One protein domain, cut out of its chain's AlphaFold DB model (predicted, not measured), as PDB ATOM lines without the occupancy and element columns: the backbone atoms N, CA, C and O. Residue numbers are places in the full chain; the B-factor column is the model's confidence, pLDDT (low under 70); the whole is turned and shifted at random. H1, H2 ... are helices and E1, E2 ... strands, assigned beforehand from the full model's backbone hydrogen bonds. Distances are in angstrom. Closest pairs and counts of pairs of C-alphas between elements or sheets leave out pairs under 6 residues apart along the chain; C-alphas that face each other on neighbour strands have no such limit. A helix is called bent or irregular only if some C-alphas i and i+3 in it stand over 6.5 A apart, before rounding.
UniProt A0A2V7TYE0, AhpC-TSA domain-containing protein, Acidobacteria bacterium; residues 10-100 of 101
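AT A GLANCE: This is residues 10 to 100 of the 101 residues of the protein "AhpC-TSA domain-containing protein" of Acidobacteria bacterium (UniProt A0A2V7TYE0). A small sheet of three strands, E3, E4 and E5, has H4 over one face; the hairpin E1 and E2 with H1 is set off from it, and a loose loop with H2 and H3 reaches away from one end, residues 58 to 64 standing free. The printed part has 91 residues, in the order E1 E2 H1 E3 H2 H3 E4 E5 H4, class mixed. Both sheets, E3 E4 E5 and E1 E2, are antiparallel. The whole is loose, with a radius of gyration of the C-alphas of 15.4 A and spans of 44 by 31 by 26 A.

HOW THE PARTS SIT: Inner strand E4, residues 70 to 74, is antiparallel to E3, residues 33 to 37, at 167 degrees, with N 35 and O 72 3.0 A apart. E4 forms a hairpin with E5, residues 80 to 85, with N 73 and O 82 2.9 A apart. H4, residues 92 to 98, is on the sheet, over E4, at a height of 10.0 A, along the strands at 14 degrees on the local plane; the closest C-alphas of E4 and H4, Leu 73 and Val 96, are 7.8 A apart. In the hairpin of E1, residues 14 to 16, and E2, residues 22 to 24, N 23 and O 15 are 2.8 A apart; both strands are apart from E3. H1, residues 25 to 28, is only just not on the sheet, with 4 pairs of C-alphas within 10 A. H2, residues 48 to 55, and H3, residues 57 to 63, meet only through their link. Every O i to N i+4 pair is within hydrogen-bond range in H2 and H4; H3 has 1 of 3, with 3 of 4 O i to N i+3 pairs, and H1 is too short for an i+4 pair.

IN THESE COORDINATES: E5 is 13.4 A long, E4 12.8 A and E3 12.7 A. E1 begins at C-alpha 14 (11.613, -33.686, -28.551) and H4 ends at C-alpha 98 (24.974, -57.404, -29.119). H3 is only just irregular: C-alphas 59 and 62 are 6.9 A apart.

THE WHOLE: The C-alphas farthest apart, those of Gly 30 and Pro 62, are 45.2 A apart. The printed part has no cut and no long link. Mean pLDDT of the printed part is 70.3; residues 31 to 32, 38 to 69 and 86 to 91 are under 70.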
ATOM      1  N   ALA A  10      11.758 -43.746 -37.562       86.31
ATOM      2  CA  ALA A  10      11.340 -43.382 -36.220       86.31
ATOM      3  C   ALA A  10      10.686 -41.983 -36.252       86.31
ATOM      4  O   ALA A  10      11.203 -41.079 -36.921       86.31
ATOM      5  N   PRO A  11       9.544 -41.778 -35.573       89.38
ATOM      6  CA  PRO A  11       8.921 -40.470 -35.453       89.38
ATOM      7  C   PRO A  11       9.877 -39.463 -34.818       89.38
ATOM      8  O   PRO A  11      10.653 -39.797 -33.920       89.38
ATOM      9  N   ALA A  12       9.787 -38.208 -35.254       89.00
ATOM     10  CA  ALA A  12      10.490 -37.134 -34.576       89.00
ATOM     11  C   ALA A  12       9.993 -37.030 -33.126       89.00
ATOM     12  O   ALA A  12       8.788 -37.020 -32.874       89.00
ATOM     13  N   PHE A  13      10.925 -36.915 -32.182       86.81
ATOM     14  CA  PHE A  13      10.623 -36.590 -30.793       86.81
ATOM     15  C   PHE A  13      11.452 -35.397 -30.331       86.81
ATOM     16  O   PHE A  13      12.538 -35.137 -30.855       86.81
ATOM     17  N   ALA A  14      10.922 -34.697 -29.332       90.19
ATOM     18  CA  ALA A  14      11.613 -33.686 -28.551       90.19
ATOM     19  C   ALA A  14      11.219 -33.903 -27.087       90.19
ATOM     20  O   ALA A  14      10.063 -33.696 -26.725       90.19
ATOM     21  N   LEU A  15      12.155 -34.378 -26.271       84.75
ATOM     22  CA  LEU A  15      11.903 -34.755 -24.880       84.75
ATOM     23  C   LEU A  15      12.910 -34.047 -23.978       84.75
ATOM     24  O   LEU A  15      14.066 -33.879 -24.363       84.75
ATOM     25  N   LYS A  16      12.473 -33.617 -22.794       86.94
ATOM     26  CA  LYS A  16      13.386 -33.121 -21.760       86.94
ATOM     27  C   LYS A  16      13.953 -34.305 -20.982       86.94
ATOM     28  O   LYS A  16      13.205 -35.229 -20.676       86.94
ATOM     29  N   ASP A  17      15.242 -34.265 -20.678       81.19
ATOM     30  CA  ASP A  17      15.857 -35.180 -19.715       81.19
ATOM     31  C   ASP A  17      15.668 -34.693 -18.266       81.19
ATOM     32  O   ASP A  17      15.032 -33.663 -18.017       81.19
ATOM     33  N   GLN A  18      16.247 -35.416 -17.305       71.56
ATOM     34  CA  GLN A  18      16.179 -35.109 -15.873       71.56
ATOM     35  C   GLN A  18      16.810 -33.759 -15.490       71.56
ATOM     36  O   GLN A  18      16.492 -33.202 -14.444       71.56
ATOM     37  N   SER A  19      17.692 -33.215 -16.333       82.88
ATOM     38  CA  SER A  19      18.296 -31.887 -16.162       82.88
ATOM     39  C   SER A  19      17.498 -30.777 -16.858       82.88
ATOM     40  O   SER A  19      17.886 -29.611 -16.837       82.88
ATOM     41  N   GLY A  20      16.379 -31.126 -17.502       86.38
ATOM     42  CA  GLY A  20      15.565 -30.209 -18.292       86.38
ATOM     43  C   GLY A  20      16.123 -29.931 -19.693       86.38
ATOM     44  O   GLY A  20      15.509 -29.165 -20.446       86.38
ATOM     45  N   LYS A  21      17.240 -30.559 -20.085       87.19
ATOM     46  CA  LYS A  21      17.821 -30.414 -21.423       87.19
ATOM     47  C   LYS A  21      16.931 -31.117 -22.438       87.19
ATOM     48  O   LYS A  21      16.560 -32.273 -22.278       87.19
ATOM     49  N   THR A  22      16.590 -30.407 -23.511       91.88
ATOM     50  CA  THR A  22      15.783 -30.974 -24.596       91.88
ATOM     51  C   THR A  22      16.664 -31.757 -25.562       91.88
ATOM     52  O   THR A  22      17.591 -31.197 -26.148       91.88
ATOM     53  N   HIS A  23      16.321 -33.023 -25.777       87.50
ATOM     54  CA  HIS A  23      16.904 -33.892 -26.794       87.50
ATOM     55  C   HIS A  23      15.909 -34.104 -27.927       87.50
ATOM     56  O   HIS A  23      14.742 -34.425 -27.696       87.50
ATOM     57  N   ARG A  24      16.374 -33.932 -29.162       92.38
ATOM     58  CA  ARG A  24      15.631 -34.232 -30.386       92.38
ATOM     59  C   ARG A  24      16.289 -35.382 -31.119       92.38
ATOM     60  O   ARG A  24      17.511 -35.405 -31.229       92.38
ATOM     61  N   LEU A  25      15.490 -36.267 -31.713       87.25
ATOM     62  CA  LEU A  25      16.021 -37.380 -32.508       87.25
ATOM     63  C   LEU A  25      16.997 -36.909 -33.603       87.25
ATOM     64  O   LEU A  25      18.035 -37.525 -33.821       87.25
ATOM     65  N   SER A  26      16.706 -35.776 -34.248       89.31
ATOM     66  CA  SER A  26      17.548 -35.205 -35.308       89.31
ATOM     67  C   SER A  26      18.966 -34.836 -34.855       89.31
ATOM     68  O   SER A  26      19.876 -34.816 -35.682       89.31
ATOM     69  N   GLN A  27      19.182 -34.588 -33.557       86.44
ATOM     70  CA  GLN A  27      20.504 -34.270 -33.003       86.44
ATOM     71  C   GLN A  27      21.465 -35.468 -33.024       86.44
ATOM     72  O   GLN A  27      22.664 -35.279 -32.841       86.44
ATOM     73  N   TYR A  28      20.957 -36.680 -33.253       81.56
ATOM     74  CA  TYR A  28      21.737 -37.918 -33.259       81.56
ATOM     75  C   TYR A  28      21.947 -38.495 -34.664       81.56
ATOM     76  O   TYR A  28      22.345 -39.647 -34.799       81.56
ATOM     77  N   THR A  29      21.691 -37.714 -35.718       80.88
ATOM     78  CA  THR A  29      21.912 -38.147 -37.108       80.88
ATOM     79  C   THR A  29      23.335 -38.684 -37.291       80.88
ATOM     80  O   THR A  29      24.297 -38.066 -36.836       80.88
ATOM     81  N   GLY A  30      23.470 -39.840 -37.947       76.75
ATOM     82  CA  GLY A  30      24.764 -40.505 -38.125       76.75
ATOM     83  C   GLY A  30      25.232 -41.326 -36.917       76.75
ATOM     84  O   GLY A  30      26.332 -41.869 -36.954       76.75
ATOM     85  N   ARG A  31      24.419 -41.451 -35.856       68.56
ATOM     86  CA  ARG A  31      24.717 -42.267 -34.668       68.56
ATOM     87  C   ARG A  31      23.503 -43.130 -34.298       68.56
ATOM     88  O   ARG A  31      22.376 -42.648 -34.399       68.56
ATOM     89  N   PRO A  32      23.698 -44.386 -33.861       66.75
ATOM     90  CA  PRO A  32      22.596 -45.193 -33.356       66.75
ATOM     91  C   PRO A  32      22.056 -44.618 -32.038       66.75
ATOM     92  O   PRO A  32      22.810 -44.086 -31.219       66.75
ATOM     93  N   VAL A  33      20.743 -44.735 -31.833       78.12
ATOM     94  CA  VAL A  33      20.045 -44.301 -30.614       78.12
ATOM     95  C   VAL A  33      19.274 -45.477 -30.034       78.12
ATOM     96  O   VAL A  33      18.404 -46.044 -30.696       78.12
ATOM     97  N   ILE A  34      19.552 -45.809 -28.775       72.81
ATOM     98  CA  ILE A  34      18.717 -46.715 -27.985       72.81
ATOM     99  C   ILE A  34      17.697 -45.861 -27.243       72.81
ATOM    100  O   ILE A  34      18.055 -45.072 -26.369       72.81
ATOM    101  N   LEU A  35      16.423 -46.016 -27.597       76.50
ATOM    102  CA  LEU A  35      15.320 -45.365 -26.903       76.50
ATOM    103  C   LEU A  35      14.565 -46.411 -26.090       76.50
ATOM    104  O   LEU A  35      13.916 -47.309 -26.633       76.50
ATOM    105  N   TYR A  36      14.685 -46.300 -24.773       71.50
ATOM    106  CA  TYR A  36      14.167 -47.272 -23.829       71.50
ATOM    107  C   TYR A  36      12.995 -46.686 -23.045       71.50
ATOM    108  O   TYR A  36      13.165 -45.753 -22.262       71.50
ATOM    109  N   PHE A  37      11.800 -47.238 -23.264       75.31
ATOM    110  CA  PHE A  37      10.605 -46.877 -22.513       75.31
ATOM    111  C   PHE A  37      10.420 -47.864 -21.374       75.31
ATOM    112  O   PHE A  37      10.205 -49.062 -21.588       75.31
ATOM    113  N   TYR A  38      10.479 -47.338 -20.159       64.62
ATOM    114  CA  TYR A  38      10.285 -48.111 -18.953       64.62
ATOM    115  C   TYR A  38       9.224 -47.461 -18.066       64.62
ATOM    116  O   TYR A  38       9.021 -46.250 -18.140       64.62
ATOM    117  N   PRO A  39       8.500 -48.250 -17.257       56.00
ATOM    118  CA  PRO A  39       7.309 -47.746 -16.583       56.00
ATOM    119  C   PRO A  39       7.565 -46.687 -15.496       56.00
ATOM    120  O   PRO A  39       6.621 -45.979 -15.152       56.00
ATOM    121  N   LYS A  40       8.780 -46.595 -14.925       47.44
ATOM    122  CA  LYS A  40       9.118 -45.620 -13.871       47.44
ATOM    123  C   LYS A  40      10.629 -45.455 -13.631       47.44
ATOM    124  O   LYS A  40      11.311 -46.474 -13.546       47.44
ATOM    125  N   ASP A  41      11.085 -44.208 -13.443       38.69
ATOM    126  CA  ASP A  41      12.475 -43.792 -13.163       38.69
ATOM    127  C   ASP A  41      13.063 -44.346 -11.841       38.69
ATOM    128  O   ASP A  41      12.344 -44.525 -10.857       38.69
ATOM    129  N   ASP A  42      14.380 -44.611 -11.859       41.94
ATOM    130  CA  ASP A  42      15.263 -45.076 -10.767       41.94
ATOM    131  C   ASP A  42      14.974 -46.449 -10.128       41.94
ATOM    132  O   ASP A  42      14.499 -46.547  -8.996       41.94
ATOM    133  N   THR A  43      15.382 -47.542 -10.798       42.12
ATOM    134  CA  THR A  43      15.518 -48.861 -10.146       42.12
ATOM    135  C   THR A  43      16.748 -49.651 -10.622       42.12
ATOM    136  O   THR A  43      16.795 -50.019 -11.799       42.12
ATOM    137  N   PRO A  44      17.677 -50.051  -9.735       42.22
ATOM    138  CA  PRO A  44      18.444 -51.276  -9.926       42.22
ATOM    139  C   PRO A  44      17.500 -52.463  -9.672       42.22
ATOM    140  O   PRO A  44      16.993 -52.614  -8.564       42.22
ATOM    141  N   GLY A  45      17.225 -53.278 -10.694       49.31
ATOM    142  CA  GLY A  45      16.638 -54.628 -10.584       49.31
ATOM    143  C   GLY A  45      15.179 -54.768 -10.113       49.31
ATOM    144  O   GLY A  45      14.415 -55.486 -10.742       49.31
ATOM    145  N   CYS A  46      14.743 -54.101  -9.047       58.41
ATOM    146  CA  CYS A  46      13.342 -53.976  -8.636       58.41
ATOM    147  C   CYS A  46      13.259 -52.896  -7.550       58.41
ATOM    148  O   CYS A  46      13.665 -53.141  -6.413       58.41
ATOM    149  N   THR A  47      12.718 -51.704  -7.824       57.09
ATOM    150  CA  THR A  47      12.233 -50.901  -6.690       57.09
ATOM    151  C   THR A  47      10.991 -51.559  -6.119       57.09
ATOM    152  O   THR A  47      10.230 -52.225  -6.828       57.09
ATOM    153  N   LYS A  48      10.744 -51.310  -4.828       50.03
ATOM    154  CA  LYS A  48       9.509 -51.683  -4.118       50.03
ATOM    155  C   LYS A  48       8.249 -51.370  -4.926       50.03
ATOM    156  O   LYS A  48       7.271 -52.093  -4.812       50.03
ATOM    157  N   GLU A  49       8.278 -50.335  -5.759       43.97
ATOM    158  CA  GLU A  49       7.158 -49.931  -6.596       43.97
ATOM    159  C   GLU A  49       7.011 -50.740  -7.890       43.97
ATOM    160  O   GLU A  49       5.899 -51.142  -8.209       43.97
ATOM    161  N   ALA A  50       8.097 -51.067  -8.604       53.09
ATOM    162  CA  ALA A  50       8.037 -51.998  -9.740       53.09
ATOM    163  C   ALA A  50       7.575 -53.395  -9.282       53.09
ATOM    164  O   ALA A  50       6.681 -53.992  -9.886       53.09
ATOM    165  N   CYS A  51       8.103 -53.848  -8.144       56.12
ATOM    166  CA  CYS A  51       7.648 -55.041  -7.441       56.12
ATOM    167  C   CYS A  51       6.179 -54.898  -6.971       56.12
ATOM    168  O   CYS A  51       5.425 -55.862  -7.059       56.12
ATOM    169  N   ALA A  52       5.712 -53.711  -6.557       55.53
ATOM    170  CA  ALA A  52       4.308 -53.461  -6.196       55.53
ATOM    171  C   ALA A  52       3.361 -53.398  -7.404       55.53
ATOM    172  O   ALA A  52       2.220 -53.838  -7.291       55.53
ATOM    173  N   PHE A  53       3.800 -52.914  -8.567       52.72
ATOM    174  CA  PHE A  53       3.033 -52.995  -9.813       52.72
ATOM    175  C   PHE A  53       2.951 -54.436 -10.310       52.72
ATOM    176  O   PHE A  53       1.876 -54.883 -10.706       52.72
ATOM    177  N   GLN A  54       4.052 -55.189 -10.227       57.44
ATOM    178  CA  GLN A  54       4.078 -56.614 -10.550       57.44
ATOM    179  C   GLN A  54       3.185 -57.425  -9.595       57.44
ATOM    180  O   GLN A  54       2.309 -58.152 -10.061       57.44
ATOM    181  N   ALA A  55       3.338 -57.253  -8.276       58.94
ATOM    182  CA  ALA A  55       2.512 -57.896  -7.249       58.94
ATOM    183  C   ALA A  55       1.055 -57.400  -7.269       58.94
ATOM    184  O   ALA A  55       0.127 -58.133  -6.934       58.94
ATOM    185  N   GLY A  56       0.841 -56.157  -7.699       57.91
ATOM    186  CA  GLY A  56      -0.455 -55.513  -7.869       57.91
ATOM    187  C   GLY A  56      -1.144 -55.829  -9.195       57.91
ATOM    188  O   GLY A  56      -2.301 -55.445  -9.347       57.91
ATOM    189  N   ARG A  57      -0.518 -56.564 -10.134       55.25
ATOM    190  CA  ARG A  57      -1.139 -56.981 -11.415       55.25
ATOM    191  C   ARG A  57      -2.559 -57.550 -11.262       55.25
ATOM    192  O   ARG A  57      -3.405 -57.183 -12.078       55.25
ATOM    193  N   PRO A  58      -2.889 -58.367 -10.239       56.88
ATOM    194  CA  PRO A  58      -4.262 -58.826 -10.023       56.88
ATOM    195  C   PRO A  58      -5.260 -57.682  -9.775       56.88
ATOM    196  O   PRO A  58      -6.406 -57.776 -10.202       56.88
ATOM    197  N   LYS A  59      -4.821 -56.582  -9.148       54.06
ATOM    198  CA  LYS A  59      -5.633 -55.390  -8.841       54.06
ATOM    199  C   LYS A  59      -5.863 -54.486 -10.057       54.06
ATOM    200  O   LYS A  59      -6.848 -53.760 -10.083       54.06
ATOM    201  N   PHE A  60      -4.997 -54.552 -11.070       47.53
ATOM    202  CA  PHE A  60      -5.149 -53.828 -12.345       47.53
ATOM    203  C   PHE A  60      -5.937 -54.621 -13.404       47.53
ATOM    204  O   PHE A  60      -6.324 -54.086 -14.439       47.53
ATOM    205  N   LYS A  61      -6.232 -55.901 -13.143       48.41
ATOM    206  CA  LYS A  61      -7.031 -56.766 -14.027       48.41
ATOM    207  C   LYS A  61      -8.434 -56.200 -14.350       48.41
ATOM    208  O   LYS A  61      -8.840 -56.312 -15.505       48.41
ATOM    209  N   PRO A  62      -9.154 -55.541 -13.414       49.59
ATOM    210  CA  PRO A  62     -10.438 -54.897 -13.707       49.59
ATOM    211  C   PRO A  62     -10.322 -53.633 -14.573       49.59
ATOM    212  O   PRO A  62     -11.278 -53.287 -15.261       49.59
ATOM    213  N   SER A  63      -9.172 -52.942 -14.568       44.31
ATOM    214  CA  SER A  63      -8.985 -51.670 -15.289       44.31
ATOM    215  C   SER A  63      -8.495 -51.831 -16.730       44.31
ATOM    216  O   SER A  63      -8.408 -50.840 -17.452       44.31
ATOM    217  N   LYS A  64      -8.167 -53.060 -17.164       46.06
ATOM    218  CA  LYS A  64      -7.592 -53.376 -18.492       46.06
ATOM    219  C   LYS A  64      -6.287 -52.622 -18.809       46.06
ATOM    220  O   LYS A  64      -5.892 -52.540 -19.971       46.06
ATOM    221  N   ALA A  65      -5.607 -52.078 -17.798       44.53
ATOM    222  CA  ALA A  65      -4.371 -51.331 -17.988       44.53
ATOM    223  C   ALA A  65      -3.206 -52.269 -18.353       44.53
ATOM    224  O   ALA A  65      -2.919 -53.230 -17.636       44.53
ATOM    225  N   ALA A  66      -2.521 -51.976 -19.462       51.72
ATOM    226  CA  ALA A  66      -1.308 -52.672 -19.877       51.72
ATOM    227  C   ALA A  66      -0.068 -51.938 -19.347       51.72
ATOM    228  O   ALA A  66       0.103 -50.745 -19.594       51.72
ATOM    229  N   VAL A  67       0.812 -52.658 -18.651       55.59
ATOM    230  CA  VAL A  67       2.157 -52.173 -18.316       55.59
ATOM    231  C   VAL A  67       3.096 -52.667 -19.411       55.59
ATOM    232  O   VAL A  67       3.275 -53.875 -19.559       55.59
ATOM    233  N   LEU A  68       3.657 -51.744 -20.193       57.62
ATOM    234  CA  LEU A  68       4.523 -52.054 -21.332       57.62
ATOM    235  C   LEU A  68       5.969 -51.655 -21.030       57.62
ATOM    236  O   LEU A  68       6.230 -50.569 -20.516       57.62
ATOM    237  N   ARG A  69       6.902 -52.539 -21.383       67.44
ATOM    238  CA  ARG A  69       8.335 -52.255 -21.485       67.44
ATOM    239  C   ARG A  69       8.722 -52.485 -22.937       67.44
ATOM    240  O   ARG A  69       8.526 -53.595 -23.436       67.44
ATOM    241  N   THR A  70       9.245 -51.450 -23.584       76.62
ATOM    242  CA  THR A  70       9.633 -51.522 -24.993       76.62
ATOM    243  C   THR A  70      10.959 -50.812 -25.206       76.62
ATOM    244  O   THR A  70      11.139 -49.664 -24.793       76.62
ATOM    245  N   THR A  71      11.875 -51.488 -25.892       81.62
ATOM    246  CA  THR A  71      13.146 -50.908 -26.335       81.62
ATOM    247  C   THR A  71      13.153 -50.811 -27.850       81.62
ATOM    248  O   THR A  71      12.771 -51.756 -28.540       81.62
ATOM    249  N   TYR A  72      13.617 -49.675 -28.359       85.50
ATOM    250  CA  TYR A  72      13.865 -49.457 -29.776       85.50
ATOM    251  C   TYR A  72      15.349 -49.208 -30.007       85.50
ATOM    252  O   TYR A  72      15.947 -48.360 -29.344       85.50
ATOM    253  N   LEU A  73      15.911 -49.904 -30.992       86.19
ATOM    254  CA  LEU A  73      17.178 -49.538 -31.607       86.19
ATOM    255  C   LEU A  73      16.881 -48.756 -32.886       86.19
ATOM    256  O   LEU A  73      16.277 -49.289 -33.819       86.19
ATOM    257  N   ILE A  74      17.291 -47.492 -32.919       86.81
ATOM    258  CA  ILE A  74      17.182 -46.615 -34.085       86.81
ATOM    259  C   ILE A  74      18.568 -46.508 -34.718       86.81
ATOM    260  O   ILE A  74      19.528 -46.122 -34.053       86.81
ATOM    261  N   GLY A  75      18.664 -46.854 -35.998       83.75
ATOM    262  CA  GLY A  75      19.903 -46.809 -36.763       83.75
ATOM    263  C   GLY A  75      20.339 -45.386 -37.139       83.75
ATOM    264  O   GLY A  75      19.555 -44.439 -37.018       83.75
ATOM    265  N   PRO A  76      21.571 -45.220 -37.659       84.38
ATOM    266  CA  PRO A  76      22.116 -43.920 -38.076       84.38
ATOM    267  C   PRO A  76      21.293 -43.191 -39.150       84.38
ATOM    268  O   PRO A  76      21.367 -41.967 -39.264       84.38
ATOM    269  N   ASP A  77      20.512 -43.942 -39.931       85.69
ATOM    270  CA  ASP A  77      19.598 -43.454 -40.969       85.69
ATOM    271  C   ASP A  77      18.235 -42.989 -40.412       85.69
ATOM    272  O   ASP A  77      17.356 -42.546 -41.160       85.69
ATOM    273  N   GLY A  78      18.047 -43.089 -39.094       83.56
ATOM    274  CA  GLY A  78      16.815 -42.740 -38.399       83.56
ATOM    275  C   GLY A  78      15.702 -43.780 -38.541       83.56
ATOM    276  O   GLY A  78      14.551 -43.472 -38.215       83.56
ATOM    277  N   LYS A  79      15.990 -44.991 -39.035       89.00
ATOM    278  CA  LYS A  79      15.017 -46.092 -39.075       89.00
ATOM    279  C   LYS A  79      15.124 -46.969 -37.837       89.00
ATOM    280  O   LYS A  79      16.209 -47.182 -37.305       89.00
ATOM    281  N   VAL A  80      13.995 -47.509 -37.387       88.25
ATOM    282  CA  VAL A  80      13.992 -48.555 -36.358       88.25
ATOM    283  C   VAL A  80      14.621 -49.805 -36.960       88.25
ATOM    284  O   VAL A  80      14.113 -50.341 -37.940       88.25
ATOM    285  N   GLN A  81      15.731 -50.258 -36.391       88.81
ATOM    286  CA  GLN A  81      16.412 -51.479 -36.818       88.81
ATOM    287  C   GLN A  81      15.870 -52.698 -36.078       88.81
ATOM    288  O   GLN A  81      15.633 -53.735 -36.690       88.81
ATOM    289  N   LYS A  82      15.621 -52.563 -34.772       87.06
ATOM    290  CA  LYS A  82      15.077 -53.641 -33.945       87.06
ATOM    291  C   LYS A  82      14.168 -53.076 -32.854       87.06
ATOM    292  O   LYS A  82      14.380 -51.963 -32.362       87.06
ATOM    293  N   ARG A  83      13.140 -53.847 -32.506       87.44
ATOM    294  CA  ARG A  83      12.206 -53.581 -31.408       87.44
ATOM    295  C   ARG A  83      12.164 -54.802 -30.501       87.44
ATOM    296  O   ARG A  83      12.101 -55.924 -30.995       87.44
ATOM    297  N   TRP A  84      12.153 -54.558 -29.198       85.38
ATOM    298  CA  TRP A  84      11.929 -55.576 -28.180       85.38
ATOM    299  C   TRP A  84      10.684 -55.225 -27.383       85.38
ATOM    300  O   TRP A  84      10.631 -54.163 -26.758       85.38
ATOM    301  N   ASP A  85       9.703 -56.124 -27.402       80.19
ATOM    302  CA  ASP A  85       8.461 -56.009 -26.643       80.19
ATOM    303  C   ASP A  85       8.505 -56.964 -25.443       80.19
ATOM    304  O   ASP A  85       8.867 -58.126 -25.593       80.19
ATOM    305  N   THR A  86       8.078 -56.505 -24.261       60.44
ATOM    306  CA  THR A  86       7.863 -57.355 -23.067       60.44
ATOM    307  C   THR A  86       9.077 -58.210 -22.686       60.44
ATOM    308  O   THR A  86       9.020 -59.434 -22.619       60.44
ATOM    309  N   VAL A  87      10.193 -57.542 -22.417       57.47
ATOM    310  CA  VAL A  87      11.464 -58.189 -22.078       57.47
ATOM    311  C   VAL A  87      11.578 -58.513 -20.589       57.47
ATOM    312  O   VAL A  87      11.214 -57.695 -19.735       57.47
ATOM    313  N   ASN A  88      12.102 -59.708 -20.291       60.34
ATOM    314  CA  ASN A  88      12.680 -60.002 -18.983       60.34
ATOM    315  C   ASN A  88      13.867 -59.051 -18.761       60.34
ATOM    316  O   ASN A  88      14.573 -58.710 -19.705       60.34
ATOM    317  N   VAL A  89      14.041 -58.561 -17.536       62.56
ATOM    318  CA  VAL A  89      15.061 -57.547 -17.227       62.56
ATOM    319  C   VAL A  89      16.463 -58.154 -17.285       62.56
ATOM    320  O   VAL A  89      17.408 -57.477 -17.687       62.56
ATOM    321  N   ASP A  90      16.576 -59.433 -16.932       67.44
ATOM    322  CA  ASP A  90      17.842 -60.156 -16.886       67.44
ATOM    323  C   ASP A  90      18.411 -60.347 -18.300       67.44
ATOM    324  O   ASP A  90      17.772 -60.946 -19.164       67.44
ATOM    325  N   GLY A  91      19.617 -59.821 -18.539       68.88
ATOM    326  CA  GLY A  91      20.354 -59.966 -19.804       68.88
ATOM    327  C   GLY A  91      19.906 -59.057 -20.956       68.88
ATOM    328  O   GLY A  91      20.548 -59.047 -22.004       68.88
ATOM    329  N   HIS A  92      18.853 -58.245 -20.787       75.38
ATOM    330  CA  HIS A  92      18.333 -57.402 -21.879       75.38
ATOM    331  C   HIS A  92      19.344 -56.358 -22.372       75.38
ATOM    332  O   HIS A  92      19.453 -56.102 -23.568       75.38
ATOM    333  N   ALA A  93      20.111 -55.754 -21.461       70.25
ATOM    334  CA  ALA A  93      21.136 -54.781 -21.838       70.25
ATOM    335  C   ALA A  93      22.232 -55.411 -22.716       70.25
ATOM    336  O   ALA A  93      22.654 -54.792 -23.694       70.25
ATOM    337  N   ASP A  94      22.631 -56.647 -22.412       74.69
ATOM    338  CA  ASP A  94      23.620 -57.391 -23.193       74.69
ATOM    339  C   ASP A  94      23.063 -57.774 -24.570       74.69
ATOM    340  O   ASP A  94      23.766 -57.655 -25.573       74.69
ATOM    341  N   GLU A  95      21.780 -58.149 -24.656       79.88
ATOM    342  CA  GLU A  95      21.119 -58.410 -25.940       79.88
ATOM    343  C   GLU A  95      21.057 -57.150 -26.820       79.88
ATOM    344  O   GLU A  95      21.300 -57.205 -28.030       79.88
ATOM    345  N   VAL A  96      20.747 -55.996 -26.222       77.06
ATOM    346  CA  VAL A  96      20.729 -54.713 -26.935       77.06
ATOM    347  C   VAL A  96      22.135 -54.331 -27.395       77.06
ATOM    348  O   VAL A  96      22.291 -53.876 -28.527       77.06
ATOM    349  N   LEU A  97      23.158 -54.543 -26.562       75.44
ATOM    350  CA  LEU A  97      24.551 -54.279 -26.921       75.44
ATOM    351  C   LEU A  97      25.021 -55.183 -28.068       75.44
ATOM    352  O   LEU A  97      25.640 -54.696 -29.012       75.44
ATOM    353  N   ALA A  98      24.670 -56.470 -28.038       80.00
ATOM    354  CA  ALA A  98      24.974 -57.404 -29.119       80.00
ATOM    355  C   ALA A  98      24.334 -56.984 -30.454       80.00
ATOM    356  O   ALA A  98      24.902 -57.230 -31.513       80.00
ATOM    357  N   ALA A  99      23.183 -56.305 -30.420       82.38
ATOM    358  CA  ALA A  99      22.511 -55.794 -31.615       82.38
ATOM    359  C   ALA A  99      23.128 -54.502 -32.194       82.38
ATOM    360  O   ALA A  99      22.685 -54.052 -33.248       82.38
ATOM    361  N   LEU A 100      24.108 -53.890 -31.515       74.88
ATOM    362  CA  LEU A 100      24.864 -52.735 -32.022       74.88
ATOM    363  C   LEU A 100      26.090 -53.126 -32.868       74.88
ATOM    364  O   LEU A 100      26.756 -52.231 -33.394       74.88
TER     365      LEU A 100